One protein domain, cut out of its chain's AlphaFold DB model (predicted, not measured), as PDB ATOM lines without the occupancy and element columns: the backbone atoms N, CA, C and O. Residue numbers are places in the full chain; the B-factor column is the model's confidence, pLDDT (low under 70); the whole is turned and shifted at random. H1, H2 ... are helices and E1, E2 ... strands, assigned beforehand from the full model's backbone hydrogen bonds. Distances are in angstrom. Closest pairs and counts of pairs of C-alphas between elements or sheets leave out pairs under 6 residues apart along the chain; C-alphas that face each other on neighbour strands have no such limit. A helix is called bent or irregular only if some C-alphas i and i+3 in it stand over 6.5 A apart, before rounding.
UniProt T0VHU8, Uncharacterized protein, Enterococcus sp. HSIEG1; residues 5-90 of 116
ATOM      1  N   LEU A   5     -11.178  36.461 -32.514       77.38
ATOM      2  CA  LEU A   5     -10.338  36.920 -31.409       77.38
ATOM      3  C   LEU A   5     -11.002  38.150 -30.788       77.38
ATOM      4  O   LEU A   5     -11.230  39.136 -31.487       77.38
ATOM      5  N   VAL A   6     -11.315  38.078 -29.498       74.50
ATOM      6  CA  VAL A   6     -12.027  39.139 -28.774       74.50
ATOM      7  C   VAL A   6     -11.052  40.007 -27.989       74.50
ATOM      8  O   VAL A   6     -11.195  41.225 -27.988       74.50
ATOM      9  N   ILE A   7     -10.052  39.394 -27.346       77.56
ATOM     10  CA  ILE A   7      -9.044  40.093 -26.535       77.56
ATOM     11  C   ILE A   7      -7.668  39.472 -26.791       77.56
ATOM     12  O   ILE A   7      -7.537  38.247 -26.867       77.56
ATOM     13  N   LEU A   8      -6.668  40.342 -26.936       72.94
ATOM     14  CA  LEU A   8      -5.247  40.017 -27.024       72.94
ATOM     15  C   LEU A   8      -4.498  40.925 -26.050       72.94
ATOM     16  O   LEU A   8      -4.255  42.093 -26.357       72.94
ATOM     17  N   GLU A   9      -4.145  40.383 -24.893       74.31
ATOM     18  CA  GLU A   9      -3.224  41.004 -23.941       74.31
ATOM     19  C   GLU A   9      -1.940  40.165 -23.875       74.31
ATOM     20  O   GLU A   9      -1.919  39.026 -24.342       74.31
ATOM     21  N   GLU A  10      -0.843  40.718 -23.347       74.12
ATOM     22  CA  GLU A  10       0.475  40.049 -23.354       74.12
ATOM     23  C   GLU A  10       0.454  38.649 -22.708       74.12
ATOM     24  O   GLU A  10       1.248  37.792 -23.086       74.12
ATOM     25  N   GLU A  11      -0.491  38.409 -21.796       82.44
ATOM     26  CA  GLU A  11      -0.630  37.185 -21.000       82.44
ATOM     27  C   GLU A  11      -1.974  36.465 -21.225       82.44
ATOM     28  O   GLU A  11      -2.243  35.449 -20.583       82.44
ATOM     29  N   GLU A  12      -2.842  36.967 -22.111       85.44
ATOM     30  CA  GLU A  12      -4.196  36.431 -22.293       85.44
ATOM     31  C   GLU A  12      -4.660  36.472 -23.754       85.44
ATOM     32  O   GLU A  12      -4.591  37.488 -24.451       85.44
ATOM     33  N   LEU A  13      -5.215  35.346 -24.201       86.56
ATOM     34  CA  LEU A  13      -5.908  35.197 -25.471       86.56
ATOM     35  C   LEU A  13      -7.342  34.745 -25.220       86.56
ATOM     36  O   LEU A  13      -7.568  33.632 -24.744       86.56
ATOM     37  N   LEU A  14      -8.315  35.563 -25.618       87.75
ATOM     38  CA  LEU A  14      -9.730  35.207 -25.553       87.75
ATOM     39  C   LEU A  14     -10.322  35.095 -26.955       87.75
ATOM     40  O   LEU A  14     -10.364  36.060 -27.722       87.75
ATOM     41  N   PHE A  15     -10.852  33.918 -27.267       86.81
ATOM     42  CA  PHE A  15     -11.536  33.618 -28.513       86.81
ATOM     43  C   PHE A  15     -13.017  33.365 -28.260       86.81
ATOM     44  O   PHE A  15     -13.394  32.533 -27.431       86.81
ATOM     45  N   LYS A  16     -13.867  34.007 -29.059       84.88
ATOM     46  CA  LYS A  16     -15.262  33.613 -29.204       84.88
ATOM     47  C   LYS A  16     -15.357  32.585 -30.319       84.88
ATOM     48  O   LYS A  16     -14.924  32.810 -31.455       84.88
ATOM     49  N   LEU A  17     -15.908  31.425 -29.985       81.00
ATOM     50  CA  LEU A  17     -16.170  30.390 -30.969       81.00
ATOM     51  C   LEU A  17     -17.305  30.860 -31.898       81.00
ATOM     52  O   LEU A  17     -18.229  31.553 -31.458       81.00
ATOM     53  N   PRO A  18     -17.238  30.531 -33.200       75.38
ATOM     54  CA  PRO A  18     -18.213  31.007 -34.175       75.38
ATOM     55  C   PRO A  18     -19.624  30.523 -33.835       75.38
ATOM     56  O   PRO A  18     -19.793  29.468 -33.232       75.38
ATOM     57  N   ASN A  19     -20.642  31.264 -34.280       73.44
ATOM     58  CA  ASN A  19     -22.058  30.940 -34.052       73.44
ATOM     59  C   ASN A  19     -22.422  30.809 -32.565       73.44
ATOM     60  O   ASN A  19     -23.193  29.929 -32.200       73.44
ATOM     61  N   GLU A  20     -21.817  31.648 -31.722       67.25
ATOM     62  CA  GLU A  20     -22.076  31.682 -30.277       67.25
ATOM     63  C   GLU A  20     -21.746  30.369 -29.560       67.25
ATOM     64  O   GLU A  20     -22.147  30.199 -28.421       67.25
ATOM     65  N   GLN A  21     -20.951  29.480 -30.172       74.62
ATOM     66  CA  GLN A  21     -20.646  28.123 -29.688       74.62
ATOM     67  C   GLN A  21     -19.777  28.058 -28.422       74.62
ATOM     68  O   GLN A  21     -19.397  26.970 -27.988       74.62
ATOM     69  N   GLY A  22     -19.488  29.201 -27.805       84.19
ATOM     70  CA  GLY A  22     -18.777  29.286 -26.539       84.19
ATOM     71  C   GLY A  22     -17.558  30.196 -26.576       84.19
ATOM     72  O   GLY A  22     -17.341  30.958 -27.523       84.19
ATOM     73  N   LEU A  23     -16.760  30.093 -25.521       89.06
ATOM     74  CA  LEU A  23     -15.526  30.835 -25.308       89.06
ATOM     75  C   LEU A  23     -14.358  29.862 -25.148       89.06
ATOM     76  O   LEU A  23     -14.491  28.798 -24.542       89.06
ATOM     77  N   LEU A  24     -13.216  30.249 -25.705       89.50
ATOM     78  CA  LEU A  24     -11.922  29.619 -25.485       89.50
ATOM     79  C   LEU A  24     -10.982  30.695 -24.948       89.50
ATOM     80  O   LEU A  24     -10.692  31.655 -25.659       89.50
ATOM     81  N   GLN A  25     -10.501  30.529 -23.722       90.56
ATOM     82  CA  GLN A  25      -9.490  31.400 -23.129       90.56
ATOM     83  C   GLN A  25      -8.177  30.628 -23.018       90.56
ATOM     84  O   GLN A  25      -8.164  29.439 -22.693       90.56
ATOM     85  N   ILE A  26      -7.067  31.303 -23.269       90.81
ATOM     86  CA  ILE A  26      -5.725  30.825 -22.953       90.81
ATOM     87  C   ILE A  26      -5.078  31.939 -22.151       90.81
ATOM     88  O   ILE A  26      -4.878  33.025 -22.686       90.81
ATOM     89  N   ALA A  27      -4.773  31.674 -20.890       88.62
ATOM     90  CA  ALA A  27      -4.145  32.646 -20.013       88.62
ATOM     91  C   ALA A  27      -2.853  32.073 -19.439       88.62
ATOM     92  O   ALA A  27      -2.765  30.879 -19.120       88.62
ATOM     93  N   ASP A  28      -1.856  32.934 -19.309       84.94
ATOM     94  CA  ASP A  28      -0.705  32.668 -18.469       84.94
ATOM     95  C   ASP A  28      -1.135  32.879 -17.000       84.94
ATOM     96  O   ASP A  28      -1.738  33.893 -16.646       84.94
ATOM     97  N   HIS A  29      -0.815  31.908 -16.135       71.00
ATOM     98  CA  HIS A  29      -1.109  31.937 -14.689       71.00
ATOM     99  C   HIS A  29      -2.615  32.070 -14.330       71.00
ATOM    100  O   HIS A  29      -3.502  31.777 -15.132       71.00
ATOM    101  N   ASP A  30      -2.906  32.482 -13.090       70.81
ATOM    102  CA  ASP A  30      -4.215  32.507 -12.406       70.81
ATOM    103  C   ASP A  30      -5.283  33.437 -13.032       70.81
ATOM    104  O   ASP A  30      -6.354  33.653 -12.460       70.81
ATOM    105  N   ARG A  31      -5.011  34.027 -14.200       70.88
ATOM    106  CA  ARG A  31      -5.846  35.039 -14.865       70.88
ATOM    107  C   ARG A  31      -6.922  34.415 -15.747       70.88
ATOM    108  O   ARG A  31      -7.035  34.695 -16.934       70.88
ATOM    109  N   VAL A  32      -7.736  33.553 -15.154       75.75
ATOM    110  CA  VAL A  32      -8.809  32.868 -15.874       75.75
ATOM    111  C   VAL A  32     -10.170  33.292 -15.361       75.75
ATOM    112  O   VAL A  32     -10.427  33.323 -14.158       75.75
ATOM    113  N   THR A  33     -11.070  33.579 -16.298       75.69
ATOM    114  CA  THR A  33     -12.457  33.870 -15.953       75.69
ATOM    115  C   THR A  33     -13.145  32.556 -15.603       75.69
ATOM    116  O   THR A  33     -13.335  31.692 -16.461       75.69
ATOM    117  N   GLN A  34     -13.522  32.389 -14.336       74.94
ATOM    118  CA  GLN A  34     -14.358  31.268 -13.922       74.94
ATOM    119  C   GLN A  34     -15.797  31.528 -14.370       74.94
ATOM    120  O   GLN A  34     -16.515  32.332 -13.779       74.94
ATOM    121  N   LEU A  35     -16.194  30.862 -15.451       78.38
ATOM    122  CA  LEU A  35     -17.578  30.796 -15.904       78.38
ATOM    123  C   LEU A  35     -18.152  29.425 -15.554       78.38
ATOM    124  O   LEU A  35     -17.441  28.417 -15.627       78.38
ATOM    125  N   ASP A  36     -19.440  29.372 -15.232       80.81
ATOM    126  CA  ASP A  36     -20.123  28.108 -14.958       80.81
ATOM    127  C   ASP A  36     -20.005  27.145 -16.151       80.81
ATOM    128  O   ASP A  36     -20.041  27.557 -17.315       80.81
ATOM    129  N   ASN A  37     -19.925  25.844 -15.860       82.00
ATOM    130  CA  ASN A  37     -19.818  24.777 -16.862       82.00
ATOM    131  C   ASN A  37     -18.569  24.891 -17.753       82.00
ATOM    132  O   ASN A  37     -18.583  24.496 -18.924       82.00
ATOM    133  N   THR A  38     -17.486  25.433 -17.204       86.75
ATOM    134  CA  THR A  38     -16.211  25.566 -17.908       86.75
ATOM    135  C   THR A  38     -15.294  24.410 -17.562       86.75
ATOM    136  O   THR A  38     -15.176  24.001 -16.406       86.75
ATOM    137  N   VAL A  39     -14.616  23.894 -18.583       88.94
ATOM    138  CA  VAL A  39     -13.541  22.919 -18.411       88.94
ATOM    139  C   VAL A  39     -12.208  23.646 -18.491       88.94
ATOM    140  O   VAL A  39     -11.951  24.377 -19.449       88.94
ATOM    141  N   PHE A  40     -11.357  23.414 -17.499       91.25
ATOM    142  CA  PHE A  40     -10.018  23.975 -17.400       91.25
ATOM    143  C   PHE A  40      -8.974  22.891 -17.631       91.25
ATOM    144  O   PHE A  40      -9.055  21.795 -17.074       91.25
ATOM    145  N   PHE A  41      -7.967  23.225 -18.425       91.88
ATOM    146  CA  PHE A  41      -6.792  22.411 -18.676       91.88
ATOM    147  C   PHE A  41      -5.585  23.154 -18.118       91.88
ATOM    148  O   PHE A  41      -5.217  24.217 -18.623       91.88
ATOM    149  N   LEU A  42      -4.970  22.590 -17.085       91.56
ATOM    150  CA  LEU A  42      -3.712  23.085 -16.535       91.56
ATOM    151  C   LEU A  42      -2.578  22.552 -17.411       91.56
ATOM    152  O   LEU A  42      -2.488  21.345 -17.658       91.56
ATOM    153  N   VAL A  43      -1.740  23.451 -17.916       91.69
ATOM    154  CA  VAL A  43      -0.650  23.129 -18.836       91.69
ATOM    155  C   VAL A  43       0.674  23.508 -18.195       91.69
ATOM    156  O   VAL A  43       0.866  24.649 -17.782       91.69
ATOM    157  N   LYS A  44       1.611  22.560 -18.152       92.12
ATOM    158  CA  LYS A  44       2.987  22.777 -17.698       92.12
ATOM    159  C   LYS A  44       3.964  22.118 -18.658       92.12
ATOM    160  O   LYS A  44       3.726  20.989 -19.082       92.12
ATOM    161  N   ASN A  45       5.059  22.793 -19.006       91.25
ATOM    162  CA  ASN A  45       6.061  22.294 -19.955       91.25
ATOM    163  C   ASN A  45       5.434  21.774 -21.268       91.25
ATOM    164  O   ASN A  45       5.797  20.710 -21.765       91.25
ATOM    165  N   HIS A  46       4.459  22.511 -21.810       86.81
ATOM    166  CA  HIS A  46       3.715  22.162 -23.032       86.81
ATOM    167  C   HIS A  46       2.866  20.876 -22.966       86.81
ATOM    168  O   HIS A  46       2.428  20.384 -24.005       86.81
ATOM    169  N   ALA A  47       2.594  20.345 -21.772       89.06
ATOM    170  CA  ALA A  47       1.741  19.179 -21.572       89.06
ATOM    171  C   ALA A  47       0.571  19.492 -20.632       89.06
ATOM    172  O   ALA A  47       0.720  20.252 -19.677       89.06
ATOM    173  N   VAL A  48      -0.588  18.880 -20.890       91.06
ATOM    174  CA  VAL A  48      -1.737  18.933 -19.974       91.06
ATOM    175  C   VAL A  48      -1.416  18.085 -18.746       91.06
ATOM    176  O   VAL A  48      -1.184  16.883 -18.870       91.06
ATOM    177  N   THR A  49      -1.399  18.705 -17.569       89.69
ATOM    178  CA  THR A  49      -1.119  18.038 -16.289       89.69
ATOM    179  C   THR A  49      -2.389  17.692 -15.526       89.69
ATOM    180  O   THR A  49      -2.422  16.675 -14.835       89.69
ATOM    181  N   ALA A  50      -3.442  18.494 -15.678       87.06
ATOM    182  CA  ALA A  50      -4.737  18.253 -15.059       87.06
ATOM    183  C   ALA A  50      -5.882  18.815 -15.909       87.06
ATOM    184  O   ALA A  50      -5.721  19.784 -16.653       87.06
ATOM    185  N   ILE A  51      -7.046  18.179 -15.774       89.44
ATOM    186  CA  ILE A  51      -8.312  18.602 -16.372       89.44
ATOM    187  C   ILE A  51      -9.318  18.699 -15.234       89.44
ATOM    188  O   ILE A  51      -9.492  17.738 -14.486       89.44
ATOM    189  N   THR A  52      -9.957  19.852 -15.091       87.56
ATOM    190  CA  THR A  52     -10.882  20.124 -13.989       87.56
ATOM    191  C   THR A  52     -12.054  20.989 -14.447       87.56
ATOM    192  O   THR A  52     -12.063  21.498 -15.567       87.56
ATOM    193  N   THR A  53     -13.071  21.108 -13.603       87.06
ATOM    194  CA  THR A  53     -14.249  21.954 -13.831       87.06
ATOM    195  C   THR A  53     -14.190  23.199 -12.955       87.06
ATOM    196  O   THR A  53     -13.376  23.278 -12.037       87.06
ATOM    197  N   ASP A  54     -15.073  24.161 -13.207       79.69
ATOM    198  CA  ASP A  54     -15.230  25.399 -12.431       79.69
ATOM    199  C   ASP A  54     -15.312  25.159 -10.921       79.69
ATOM    200  O   ASP A  54     -14.604  25.800 -10.149       79.69
ATOM    201  N   THR A  55     -16.061  24.145 -10.495       77.50
ATOM    202  CA  THR A  55     -16.205  23.800  -9.070       77.50
ATOM    203  C   THR A  55     -14.964  23.187  -8.412       77.50
ATOM    204  O   THR A  55     -14.896  23.122  -7.186       77.50
ATOM    205  N   LEU A  56     -14.010  22.683  -9.199       81.62
ATOM    206  CA  LEU A  56     -12.864  21.897  -8.726       81.62
ATOM    207  C   LEU A  56     -11.528  22.495  -9.184       81.62
ATOM    208  O   LEU A  56     -10.496  21.817  -9.147       81.62
ATOM    209  N   LEU A  57     -11.534  23.736  -9.674       82.94
ATOM    210  CA  LEU A  57     -10.325  24.391 -10.144       82.94
ATOM    211  C   LEU A  57      -9.431  24.747  -8.957       82.94
ATOM    212  O   LEU A  57      -9.741  25.633  -8.165       82.94
ATOM    213  N   ASP A  58      -8.304  24.050  -8.865       83.06
ATOM    214  CA  ASP A  58      -7.266  24.291  -7.872       83.06
ATOM    215  C   ASP A  58      -6.027  24.882  -8.547       83.06
ATOM    216  O   ASP A  58      -5.220  24.172  -9.155       83.06
ATOM    217  N   LEU A  59      -5.889  26.202  -8.428       82.50
ATOM    218  CA  LEU A  59      -4.772  26.966  -8.986       82.50
ATOM    219  C   LEU A  59      -3.465  26.777  -8.205       82.50
ATOM    220  O   LEU A  59      -2.413  27.206  -8.664       82.50
ATOM    221  N   THR A  60      -3.489  26.094  -7.055       83.94
ATOM    222  CA  THR A  60      -2.253  25.763  -6.327       83.94
ATOM    223  C   THR A  60      -1.435  24.679  -7.030       83.94
ATOM    224  O   THR A  60      -0.240  24.524  -6.762       83.94
ATOM    225  N   GLN A  61      -2.051  23.936  -7.956       83.25
ATOM    226  CA  GLN A  61      -1.334  22.974  -8.777       83.25
ATOM    227  C   GLN A  61      -0.351  23.693  -9.702       83.25
ATOM    228  O   GLN A  61      -0.714  24.667 -10.356       83.25
ATOM    229  N   PRO A  62       0.892  23.205  -9.819       84.62
ATOM    230  CA  PRO A  62       1.888  23.863 -10.643       84.62
ATOM    231  C   PRO A  62       1.502  23.815 -12.127       84.62
ATOM    232  O   PRO A  62       1.407  22.736 -12.719       84.62
ATOM    233  N   HIS A  63       1.369  24.989 -12.733       89.50
ATOM    234  CA  HIS A  63       1.041  25.188 -14.138       89.50
ATOM    235  C   HIS A  63       1.767  26.428 -14.674       89.50
ATOM    236  O   HIS A  63       2.099  27.327 -13.909       89.50
ATOM    237  N   ASP A  64       2.024  26.454 -15.979       90.62
ATOM    238  CA  ASP A  64       2.557  27.634 -16.672       90.62
ATOM    239  C   ASP A  64       1.418  28.395 -17.370       90.62
ATOM    240  O   ASP A  64       1.451  29.618 -17.490       90.62
ATOM    241  N   ARG A  65       0.396  27.659 -17.833       90.25
ATOM    242  CA  ARG A  65      -0.781  28.193 -18.528       90.25
ATOM    243  C   ARG A  65      -2.045  27.453 -18.148       90.25
ATOM    244  O   ARG A  65      -2.003  26.274 -17.787       90.25
ATOM    245  N   ILE A  66      -3.169  28.120 -18.349       91.38
ATOM    246  CA  ILE A  66      -4.493  27.524 -18.254       91.38
ATOM    247  C   ILE A  66      -5.216  27.741 -19.577       91.38
ATOM    248  O   ILE A  66      -5.251  28.846 -20.117       91.38
ATOM    249  N   ILE A  67      -5.805  26.671 -20.100       91.75
ATOM    250  CA  ILE A  67      -6.737  26.738 -21.224       91.75
ATOM    251  C   ILE A  67      -8.131  26.509 -20.654       91.75
ATOM    252  O   ILE A  67      -8.359  25.487 -20.009       91.75
ATOM    253  N   SER A  68      -9.060  27.431 -20.880       91.06
ATOM    254  CA  SER A  68     -10.453  27.287 -20.462       91.06
ATOM    255  C   SER A  68     -11.368  27.174 -21.677       91.06
ATOM    256  O   SER A  68     -11.190  27.861 -22.684       91.06
ATOM    257  N   ILE A  69     -12.331  26.257 -21.602       90.00
ATOM    258  CA  ILE A  69     -13.338  26.048 -22.641       90.00
ATOM    259  C   ILE A  69     -14.712  26.126 -21.996       90.00
ATOM    260  O   ILE A  69     -15.089  25.253 -21.210       90.00
ATOM    261  N   THR A  70     -15.470  27.148 -22.377       89.75
ATOM    262  CA  THR A  70     -16.846  27.363 -21.937       89.75
ATOM    263  C   THR A  70     -17.767  27.138 -23.133       89.75
ATOM    264  O   THR A  70     -17.911  28.039 -23.962       89.75
ATOM    265  N   PRO A  71     -18.364  25.946 -23.297       84.69
ATOM    266  CA  PRO A  71     -19.274  25.680 -24.406       84.69
ATOM    267  C   PRO A  71     -20.561  26.500 -24.271       84.69
ATOM    268  O   PRO A  71     -20.968  26.849 -23.165       84.69
ATOM    269  N   SER A  72     -21.243  26.776 -25.381       86.00
ATOM    270  CA  SER A  72     -22.531  27.481 -25.335       86.00
ATOM    271  C   SER A  72     -23.669  26.626 -24.782       86.00
ATOM    272  O   SER A  72     -23.609  25.392 -24.795       86.00
ATOM    273  N   TRP A  73     -24.747  27.281 -24.349       79.31
ATOM    274  CA  TRP A  73     -25.952  26.598 -23.881       79.31
ATOM    275  C   TRP A  73     -26.566  25.694 -24.958       79.31
ATOM    276  O   TRP A  73     -27.021  24.593 -24.660       79.31
ATOM    277  N   GLU A  74     -26.521  26.103 -26.223       81.56
ATOM    278  CA  GLU A  74     -27.039  25.348 -27.366       81.56
ATOM    279  C   GLU A  74     -26.301  24.018 -27.561       81.56
ATOM    280  O   GLU A  74     -26.901  23.038 -28.004       81.56
ATOM    281  N   ILE A  75     -25.011  23.967 -27.208       80.12
ATOM    282  CA  ILE A  75     -24.212  22.735 -27.214       80.12
ATOM    283  C   ILE A  75     -24.458  21.927 -25.935       80.12
ATOM    284  O   ILE A  75     -24.596  20.703 -25.990       80.12
ATOM    285  N   GLN A  76     -24.536  22.595 -24.782       80.81
ATOM    286  CA  GLN A  76     -24.679  21.932 -23.484       80.81
ATOM    287  C   GLN A  76     -26.061  21.304 -23.276       80.81
ATOM    288  O   GLN A  76     -26.156  20.164 -22.817       80.81
ATOM    289  N   ALA A  77     -27.142  22.003 -23.622       82.75
ATOM    290  CA  ALA A  77     -28.512  21.574 -23.353       82.75
ATOM    291  C   ALA A  77     -28.859  20.184 -23.928       82.75
ATOM    292  O   ALA A  77     -29.387  19.361 -23.174       82.75
ATOM    293  N   PRO A  78     -28.560  19.851 -25.203       83.38
ATOM    294  CA  PRO A  78     -28.841  18.515 -25.726       83.38
ATOM    295  C   PRO A  78     -28.004  17.424 -25.042       83.38
ATOM    296  O   PRO A  78     -28.517  16.326 -24.814       83.38
ATOM    297  N   TYR A  79     -26.754  17.715 -24.666       82.00
ATOM    298  CA  TYR A  79     -25.912  16.776 -23.920       82.00
ATOM    299  C   TYR A  79     -26.461  16.522 -22.511       82.00
ATOM    300  O   TYR A  79     -26.628  15.371 -22.110       82.00
ATOM    301  N   LEU A  80     -26.816  17.583 -21.779       80.94
ATOM    302  CA  LEU A  80     -27.409  17.485 -20.444       80.94
ATOM    303  C   LEU A  80     -28.745  16.740 -20.478       80.94
ATOM    304  O   LEU A  80     -28.990  15.869 -19.642       80.94
ATOM    305  N   ALA A  81     -29.593  17.028 -21.468       84.56
ATOM    306  CA  ALA A  81     -30.847  16.312 -21.666       84.56
ATOM    307  C   ALA A  81     -30.607  14.808 -21.861       84.56
ATOM    308  O   ALA A  81     -31.279  14.001 -21.221       84.56
ATOM    309  N   HIS A  82     -29.628  14.425 -22.687       83.44
ATOM    310  CA  HIS A  82     -29.258  13.023 -22.885       83.44
ATOM    311  C   HIS A  82     -28.730  12.376 -21.598       83.44
ATOM    312  O   HIS A  82     -29.238  11.335 -21.183       83.44
ATOM    313  N   TYR A  83     -27.775  13.020 -20.922       84.31
ATOM    314  CA  TYR A  83     -27.199  12.541 -19.664       84.31
ATOM    315  C   TYR A  83     -28.274  12.270 -18.607       84.31
ATOM    316  O   TYR A  83     -28.295  11.207 -17.987       84.31
ATOM    317  N   TYR A  84     -29.209  13.203 -18.409       84.31
ATOM    318  CA  TYR A  84     -30.278  13.027 -17.431       84.31
ATOM    319  C   TYR A  84     -31.315  11.992 -17.865       84.31
ATOM    320  O   TYR A  84     -31.844  11.266 -17.021       84.31
ATOM    321  N   GLN A  85     -31.581  11.870 -19.167       87.69
ATOM    322  CA  GLN A  85     -32.425  10.796 -19.678       87.69
ATOM    323  C   GLN A  85     -31.812   9.413 -19.430       87.69
ATOM    324  O   GLN A  85     -32.548   8.485 -19.091       87.69
ATOM    325  N   GLU A  86     -30.493   9.269 -19.555       85.06
ATOM    326  CA  GLU A  86     -29.774   8.036 -19.225       85.06
ATOM    327  C   GLU A  86     -29.743   7.783 -17.717       85.06
ATOM    328  O   GLU A  86     -30.182   6.727 -17.259       85.06
ATOM    329  N   LYS A  87     -29.295   8.771 -16.934       84.81
ATOM    330  CA  LYS A  87     -29.128   8.673 -15.477       84.81
ATOM    331  C   LYS A  87     -30.422   8.309 -14.755       84.81
ATOM    332  O   LYS A  87     -30.400   7.506 -13.828       84.81
ATOM    333  N   TYR A  88     -31.542   8.893 -15.178       87.31
ATOM    334  CA  TYR A  88     -32.854   8.647 -14.579       87.31
ATOM    335  C   TYR A  88     -33.692   7.622 -15.353       87.31
ATOM    336  O   TYR A  88     -34.874   7.448 -15.061       87.31
ATOM    337  N   GLY A  89     -33.109   6.937 -16.345       78.81
ATOM    338  CA  GLY A  89     -33.796   5.892 -17.108       78.81
ATOM    339  C   GLY A  89     -35.034   6.381 -17.873       78.81
ATOM    340  O   GLY A  89     -35.948   5.600 -18.137       78.81
ATOM    341  N   LEU A  90     -35.084   7.667 -18.232       71.12
ATOM    342  CA  LEU A  90     -36.189   8.284 -18.973       71.12
ATOM    343  C   LEU A  90     -36.125   7.993 -20.476       71.12
ATOM    344  O   LEU A  90     -37.097   8.257 -21.195       71.12
TER     345      LEU A  90
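What this domain is: This is residues 5 to 90 of the 116 residues of an uncharacterized protein of Enterococcus sp. HSIEG1 (UniProt T0VHU8). One twisted sheet of six antiparallel strands is a wall, and beyond the end of E6 a single helix, H1, leads away from it as an arm whose far part, residues 83 to 87, sticks out together with residues 88 and 89. The two longer links, residues 29 to 38 and 54 to 64, loop over the same face of the sheet. The printed part has 86 residues with six named strands and then one named helix, along the chain E1 E2 E3 E4 E5 E6 H1; the sheet's order is E1 E2 E3 E6 E4 E5, and the class is mixed, helices and strands. The whole is only just loose, close to compact, with a radius of gyration of the C-alphas of 14.6 A, and elongated, with spans of 47 by 29 by 19 A.

Where its parts are: Find C-alpha 5 at (-10.338, 36.920, -31.409), where strand E1, residues 5 to 9, begins. E2 is residues 12 to 16. E3 runs over residues 22 to 28, 20.1 A, and E6 over residues 65 to 71, 19.6 A. E4 is residues 39 to 44, 16.5 A, and E5 residues 47 to 53, 18.0 A. From C-alpha 73 at (-25.952, 26.598, -23.881) helix H1 runs 20.1 A to C-alpha 87 at (-29.128, 8.673, -15.477). H1 is neither bent nor irregular, but only just: C-alphas 75 and 78 are 6.4 A apart.

How they stand to each other: Look first at inner strands E3 and E6, antiparallel at 172 degrees, with N 25 and O 68 at 2.9 A, within hydrogen-bond range. On one side of E3 comes E2, where N 13 and O 26 are 2.8 A apart, and then edge strand E1, where N 6 and O 14 are 2.9 A apart; E1, E2 and E3 form a meander, each strand the antiparallel neighbour of the one before. E6 has E4 as its other neighbour, at 163 degrees, with N 41 and O 67 at 2.8 A. Edge strand E5 forms a hairpin with E4, at 154 degrees, with N 42 and O 50 at 2.9 A. Among the pairs that are apart are E3 and E5. H1 is only just on the sheet, with 5 pairs of C-alphas within 10 A, and only grazes it with residues 73 to 76. In H1, 9 of 11 O i to N i+4 pairs are within hydrogen-bond range.

The domain as a whole: The two farthest C-alphas, those of Glu 10 and Gly 89, are 48.8 A apart. The printed part has no cut. The link from E5 to E6, 11 residues, is long. The mean pLDDT of the printed part is 83.5, and residue 20 is under 70.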